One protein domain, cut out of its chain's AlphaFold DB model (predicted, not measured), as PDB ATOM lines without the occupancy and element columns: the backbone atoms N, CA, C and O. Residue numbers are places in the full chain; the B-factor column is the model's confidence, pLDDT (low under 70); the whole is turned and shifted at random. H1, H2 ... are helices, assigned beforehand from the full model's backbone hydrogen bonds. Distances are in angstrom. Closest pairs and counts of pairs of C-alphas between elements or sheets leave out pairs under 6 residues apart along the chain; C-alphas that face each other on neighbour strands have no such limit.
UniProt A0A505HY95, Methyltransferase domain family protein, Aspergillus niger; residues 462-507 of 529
ATOM      1  N   ILE A 462     -61.771 -48.949 -45.172       94.75
ATOM      2  CA  ILE A 462     -60.581 -48.474 -44.465       94.75
ATOM      3  C   ILE A 462     -59.439 -48.182 -45.436       94.75
ATOM      4  O   ILE A 462     -58.756 -47.189 -45.245       94.75
ATOM      5  N   GLU A 463     -59.228 -49.002 -46.469       94.00
ATOM      6  CA  GLU A 463     -58.237 -48.720 -47.517       94.00
ATOM      7  C   GLU A 463     -58.517 -47.383 -48.205       94.00
ATOM      8  O   GLU A 463     -57.584 -46.612 -48.393       94.00
ATOM      9  N   THR A 464     -59.785 -47.073 -48.497       92.88
ATOM     10  CA  THR A 464     -60.185 -45.769 -49.045       92.88
ATOM     11  C   THR A 464     -59.941 -44.628 -48.052       92.88
ATOM     12  O   THR A 464     -59.430 -43.578 -48.427       92.88
ATOM     13  N   LEU A 465     -60.244 -44.818 -46.765       93.94
ATOM     14  CA  LEU A 465     -59.928 -43.806 -45.750       93.94
ATOM     15  C   LEU A 465     -58.412 -43.604 -45.603       93.94
ATOM     16  O   LEU A 465     -57.952 -42.478 -45.470       93.94
ATOM     17  N   GLU A 466     -57.625 -44.677 -45.643       95.38
ATOM     18  CA  GLU A 466     -56.164 -44.611 -45.603       95.38
ATOM     19  C   GLU A 466     -55.588 -43.987 -46.879       95.38
ATOM     20  O   GLU A 466     -54.584 -43.286 -46.793       95.38
ATOM     21  N   SER A 467     -56.191 -44.185 -48.054       92.75
ATOM     22  CA  SER A 467     -55.740 -43.509 -49.275       92.75
ATOM     23  C   SER A 467     -55.996 -42.008 -49.230       92.75
ATOM     24  O   SER A 467     -55.157 -41.257 -49.707       92.75
ATOM     25  N   THR A 468     -57.095 -41.579 -48.605       92.00
ATOM     26  CA  THR A 468     -57.479 -40.163 -48.521       92.00
ATOM     27  C   THR A 468     -56.812 -39.426 -47.362       92.00
ATOM     28  O   THR A 468     -56.405 -38.294 -47.544       92.00
ATOM     29  N   TYR A 469     -56.666 -40.049 -46.187       94.12
ATOM     30  CA  TYR A 469     -56.223 -39.355 -44.971       94.12
ATOM     31  C   TYR A 469     -54.847 -39.824 -44.481       94.12
ATOM     32  O   TYR A 469     -54.682 -40.937 -43.959       94.12
ATOM     33  N   TRP A 470     -53.848 -38.945 -44.560       94.75
ATOM     34  CA  TRP A 470     -52.449 -39.199 -44.208       94.75
ATOM     35  C   TRP A 470     -52.301 -39.580 -42.752       94.75
ATOM     36  O   TRP A 470     -51.459 -40.414 -42.411       94.75
ATOM     37  N   ILE A 471     -53.141 -39.016 -41.885       95.25
ATOM     38  CA  ILE A 471     -53.090 -39.275 -40.452       95.25
ATOM     39  C   ILE A 471     -53.393 -40.743 -40.138       95.25
ATOM     40  O   ILE A 471     -52.761 -41.332 -39.258       95.25
ATOM     41  N   LEU A 472     -54.286 -41.374 -40.910       96.06
ATOM     42  CA  LEU A 472     -54.589 -42.798 -40.788       96.06
ATOM     43  C   LEU A 472     -53.422 -43.654 -41.288       96.06
ATOM     44  O   LEU A 472     -53.050 -44.632 -40.629       96.06
ATOM     45  N   ARG A 473     -52.765 -43.245 -42.384       95.81
ATOM     46  CA  ARG A 473     -51.541 -43.906 -42.871       95.81
ATOM     47  C   ARG A 473     -50.420 -43.838 -41.838       95.81
ATOM     48  O   ARG A 473     -49.846 -44.860 -41.447       95.81
ATOM     49  N   ALA A 474     -50.132 -42.641 -41.334       94.94
ATOM     50  CA  ALA A 474     -49.089 -42.399 -40.344       94.94
ATOM     51  C   ALA A 474     -49.327 -43.218 -39.061       94.94
ATOM     52  O   ALA A 474     -48.386 -43.835 -38.534       94.94
ATOM     53  N   ALA A 475     -50.583 -43.301 -38.607       94.50
ATOM     54  CA  ALA A 475     -50.986 -44.031 -37.408       94.50
ATOM     55  C   ALA A 475     -50.904 -45.567 -37.525       94.50
ATOM     56  O   ALA A 475     -50.789 -46.241 -36.492       94.50
ATOM     57  N   ARG A 476     -50.898 -46.145 -38.738       94.69
ATOM     58  CA  ARG A 476     -50.812 -47.604 -38.970       94.69
ATOM     59  C   ARG A 476     -49.413 -48.170 -38.688       94.69
ATOM     60  O   ARG A 476     -48.693 -48.650 -39.559       94.69
ATOM     61  N   THR A 477     -49.023 -48.166 -37.419       92.38
ATOM     62  CA  THR A 477     -47.732 -48.683 -36.923       92.38
ATOM     63  C   THR A 477     -47.498 -50.173 -37.195       92.38
ATOM     64  O   THR A 477     -46.359 -50.635 -37.145       92.38
ATOM     65  N   THR A 478     -48.557 -50.923 -37.494       94.06
ATOM     66  CA  THR A 478     -48.539 -52.357 -37.818       94.06
ATOM     67  C   THR A 478     -48.386 -52.665 -39.302       94.06
ATOM     68  O   THR A 478     -48.373 -53.840 -39.660       94.06
ATOM     69  N   HIS A 479     -48.211 -51.654 -40.161       94.56
ATOM     70  CA  HIS A 479     -48.040 -51.868 -41.595       94.56
ATOM     71  C   HIS A 479     -46.940 -52.918 -41.880       94.56
ATOM     72  O   HIS A 479     -45.855 -52.851 -41.278       94.56
ATOM     73  N   PRO A 480     -47.183 -53.892 -42.781       91.62
ATOM     74  CA  PRO A 480     -46.281 -55.026 -42.977       91.62
ATOM     75  C   PRO A 480     -44.888 -54.596 -43.454       91.62
ATOM     76  O   PRO A 480     -43.901 -54.945 -42.809       91.62
ATOM     77  N   SER A 481     -44.810 -53.774 -44.506       92.56
ATOM     78  CA  SER A 481     -43.544 -53.349 -45.128       92.56
ATOM     79  C   SER A 481     -42.983 -52.014 -44.610       92.56
ATOM     80  O   SER A 481     -41.792 -51.920 -44.332       92.56
ATOM     81  N   VAL A 482     -43.814 -50.982 -44.432       94.19
ATOM     82  CA  VAL A 482     -43.350 -49.618 -44.110       94.19
ATOM     83  C   VAL A 482     -43.436 -49.298 -42.614       94.19
ATOM     84  O   VAL A 482     -44.514 -49.099 -42.048       94.19
ATOM     85  N   LYS A 483     -42.281 -49.229 -41.940       91.06
ATOM     86  CA  LYS A 483     -42.204 -48.972 -40.486       91.06
ATOM     87  C   LYS A 483     -42.138 -47.490 -40.115       91.06
ATOM     88  O   LYS A 483     -42.695 -47.113 -39.083       91.06
ATOM     89  N   ASP A 484     -41.495 -46.675 -40.941       92.19
ATOM     90  CA  ASP A 484     -41.322 -45.237 -40.711       92.19
ATOM     91  C   ASP A 484     -42.644 -44.477 -40.925       92.19
ATOM     92  O   ASP A 484     -43.332 -44.684 -41.925       92.19
ATOM     93  N   ALA A 485     -43.018 -43.621 -39.970       92.81
ATOM     94  CA  ALA A 485     -44.294 -42.911 -40.018       92.81
ATOM     95  C   ALA A 485     -44.340 -41.842 -41.121       92.81
ATOM     96  O   ALA A 485     -45.399 -41.660 -41.715       92.81
ATOM     97  N   MET A 486     -43.214 -41.187 -41.432       91.94
ATOM     98  CA  MET A 486     -43.136 -40.176 -42.493       91.94
ATOM     99  C   MET A 486     -43.272 -40.829 -43.867       91.94
ATOM    100  O   MET A 486     -43.995 -40.327 -44.720       91.94
ATOM    101  N   LYS A 487     -42.647 -41.996 -44.065       94.81
ATOM    102  CA  LYS A 487     -42.826 -42.793 -45.289       94.81
ATOM    103  C   LYS A 487     -44.286 -43.212 -45.485       94.81
ATOM    104  O   LYS A 487     -44.821 -43.046 -46.576       94.81
ATOM    105  N   ARG A 488     -44.959 -43.685 -44.423       95.19
ATOM    106  CA  ARG A 488     -46.401 -43.998 -44.486       95.19
ATOM    107  C   ARG A 488     -47.251 -42.763 -44.780       95.19
ATOM    108  O   ARG A 488     -48.180 -42.855 -45.571       95.19
ATOM    109  N   MET A 489     -46.936 -41.626 -44.163       94.00
ATOM    110  CA  MET A 489     -47.633 -40.355 -44.391       94.00
ATOM    111  C   MET A 489     -47.627 -39.971 -45.877       94.00
ATOM    112  O   MET A 489     -48.696 -39.742 -46.437       94.00
ATOM    113  N   MET A 490     -46.461 -40.057 -46.528       93.81
ATOM    114  CA  MET A 490     -46.286 -39.834 -47.974       93.81
ATOM    115  C   MET A 490     -46.904 -40.932 -48.864       93.81
ATOM    116  O   MET A 490     -46.734 -40.903 -50.078       93.81
ATOM    117  N   GLY A 491     -47.569 -41.941 -48.292       94.62
ATOM    118  CA  GLY A 491     -48.232 -43.003 -49.050       94.62
ATOM    119  C   GLY A 491     -47.341 -44.176 -49.464       94.62
ATOM    120  O   GLY A 491     -47.804 -45.056 -50.189       94.62
ATOM    121  N   GLU A 492     -46.091 -44.269 -48.992       94.81
ATOM    122  CA  GLU A 492     -45.249 -45.439 -49.274       94.81
ATOM    123  C   GLU A 492     -45.915 -46.707 -48.714       94.81
ATOM    124  O   GLU A 492     -46.270 -46.772 -47.534       94.81
ATOM    125  N   GLY A 493     -46.076 -47.727 -49.562       92.62
ATOM    126  CA  GLY A 493     -46.761 -48.975 -49.211       92.62
ATOM    127  C   GLY A 493     -48.278 -48.969 -49.433       92.62
ATOM    128  O   GLY A 493     -48.911 -49.994 -49.188       92.62
ATOM    129  N   TYR A 494     -48.849 -47.871 -49.937       93.44
ATOM    130  CA  TYR A 494     -50.274 -47.738 -50.241       93.44
ATOM    131  C   TYR A 494     -50.481 -47.568 -51.750       93.44
ATOM    132  O   TYR A 494     -49.900 -46.683 -52.370       93.44
ATOM    133  N   ALA A 495     -51.308 -48.424 -52.354       86.69
ATOM    134  CA  ALA A 495     -51.485 -48.451 -53.809       86.69
ATOM    135  C   ALA A 495     -52.342 -47.290 -54.347       86.69
ATOM    136  O   ALA A 495     -52.132 -46.852 -55.473       86.69
ATOM    137  N   GLU A 496     -53.296 -46.801 -53.553       90.00
ATOM    138  CA  GLU A 496     -54.351 -45.879 -54.008       90.00
ATOM    139  C   GLU A 496     -54.137 -44.429 -53.557       90.00
ATOM    140  O   GLU A 496     -55.059 -43.626 -53.633       90.00
ATOM    141  N   VAL A 497     -52.939 -44.079 -53.076       92.69
ATOM    142  CA  VAL A 497     -52.621 -42.691 -52.706       92.69
ATOM    143  C   VAL A 497     -52.320 -41.896 -53.974       92.69
ATOM    144  O   VAL A 497     -51.385 -42.251 -54.714       92.69
ATOM    145  N   ALA A 498     -53.121 -40.850 -54.195       89.56
ATOM    146  CA  ALA A 498     -53.005 -39.913 -55.308       89.56
ATOM    147  C   ALA A 498     -51.642 -39.203 -55.287       89.56
ATOM    148  O   ALA A 498     -51.004 -39.127 -54.239       89.56
ATOM    149  N   GLU A 499     -51.145 -38.745 -56.436       89.44
ATOM    150  CA  GLU A 499     -49.782 -38.195 -56.520       89.44
ATOM    151  C   GLU A 499     -49.639 -36.901 -55.711       89.44
ATOM    152  O   GLU A 499     -48.629 -36.710 -55.034       89.44
ATOM    153  N   GLU A 500     -50.682 -36.075 -55.707       87.38
ATOM    154  CA  GLU A 500     -50.828 -34.863 -54.901       87.38
ATOM    155  C   GLU A 500     -50.746 -35.133 -53.387       87.38
ATOM    156  O   GLU A 500     -50.164 -34.344 -52.639       87.38
ATOM    157  N   ASP A 501     -51.212 -36.304 -52.947       88.00
ATOM    158  CA  ASP A 501     -51.212 -36.723 -51.542       88.00
ATOM    159  C   ASP A 501     -49.893 -37.394 -51.115       88.00
ATOM    160  O   ASP A 501     -49.714 -37.769 -49.948       88.00
ATOM    161  N   ARG A 502     -48.919 -37.540 -52.028       91.31
ATOM    162  CA  ARG A 502     -47.585 -38.110 -51.740       91.31
ATOM    163  C   ARG A 502     -46.597 -37.062 -51.242       91.31
ATOM    164  O   ARG A 502     -45.437 -37.025 -51.657       91.31
ATOM    165  N   ARG A 503     -47.040 -36.224 -50.308       91.75
ATOM    166  CA  ARG A 503     -46.220 -35.179 -49.687       91.75
ATOM    167  C   ARG A 503     -46.124 -35.343 -48.178       91.75
ATOM    168  O   ARG A 503     -46.838 -36.129 -47.554       91.75
ATOM    169  N   ALA A 504     -45.191 -34.609 -47.581       89.50
ATOM    170  CA  ALA A 504     -45.112 -34.515 -46.136       89.50
ATOM    171  C   ALA A 504     -46.112 -33.458 -45.640       89.50
ATOM    172  O   ALA A 504     -45.869 -32.267 -45.804       89.50
ATOM    173  N   PHE A 505     -47.212 -33.908 -45.041       91.19
ATOM    174  CA  PHE A 505     -48.208 -33.035 -44.427       91.19
ATOM    175  C   PHE A 505     -47.738 -32.458 -43.093       91.19
ATOM    176  O   PHE A 505     -46.970 -33.078 -42.346       91.19
ATOM    177  N   ARG A 506     -48.262 -31.277 -42.774       92.50
ATOM    178  CA  ARG A 506     -48.026 -30.588 -41.509       92.50
ATOM    179  C   ARG A 506     -48.812 -31.231 -40.370       92.50
ATOM    180  O   ARG A 506     -50.041 -31.255 -40.345       92.50
ATOM    181  N   ARG A 507     -48.092 -31.682 -39.350       93.00
ATOM    182  CA  ARG A 507     -48.611 -32.269 -38.104       93.00
ATOM    183  C   ARG A 507     -48.998 -31.208 -37.068       93.00
ATOM    184  O   ARG A 507     -49.593 -31.544 -36.042       93.00
TER     185      ARG A 507
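Overview. This is residues 462 to 507 of the 529 residues of the protein "Methyltransferase domain family protein" of Aspergillus niger (UniProt A0A505HY95). With little regular structure, this is a small rounded body of loops and three short helices: from H1, the longest, the chain turns a corner into H2, which packs on H3 on its other side. A long unnamed stretch, residues 490 to 507, follows H3. The printed part has 46 residues, 18 of them in the helices H1, H2 and H3 in chain order, with no named strand; the class is all helix. It is compact, with a radius of gyration of the C-alphas of 9.1 A and spans of 24 by 21 by 13 A.

Along the chain. H1, residues 462 to 468, measures 9.8 A from C-alpha 462 at (-60.581, -48.474, -44.465) to C-alpha 468. H2, residues 470 to 475, measures 8.5 A. H3, residues 485 to 489, measures 6.1 A and ends with C-alpha 489 at (-47.633, -40.355, -44.391).

Arrangement. H1 and H2 touch only at the corner by their tight link, at a steep tilt of 49 degrees, opposite ways; their closest C-alphas, of Glu 466 and Leu 472, are 5.4 A apart. H2 and H3 touch, the closest C-alphas being those of Ala 474 and Met 489, 4.8 A apart. H1 and H3 are apart. In H1, H2 and H3 every O i to N i+4 pair is within hydrogen-bond range.

Size, cuts and confidence. The C-alphas of Thr 478 and Glu 500, the two farthest apart, are 24.6 A apart. The printed part has no cut, no link between helices is long, and no printed residue is under 70 in pLDDT.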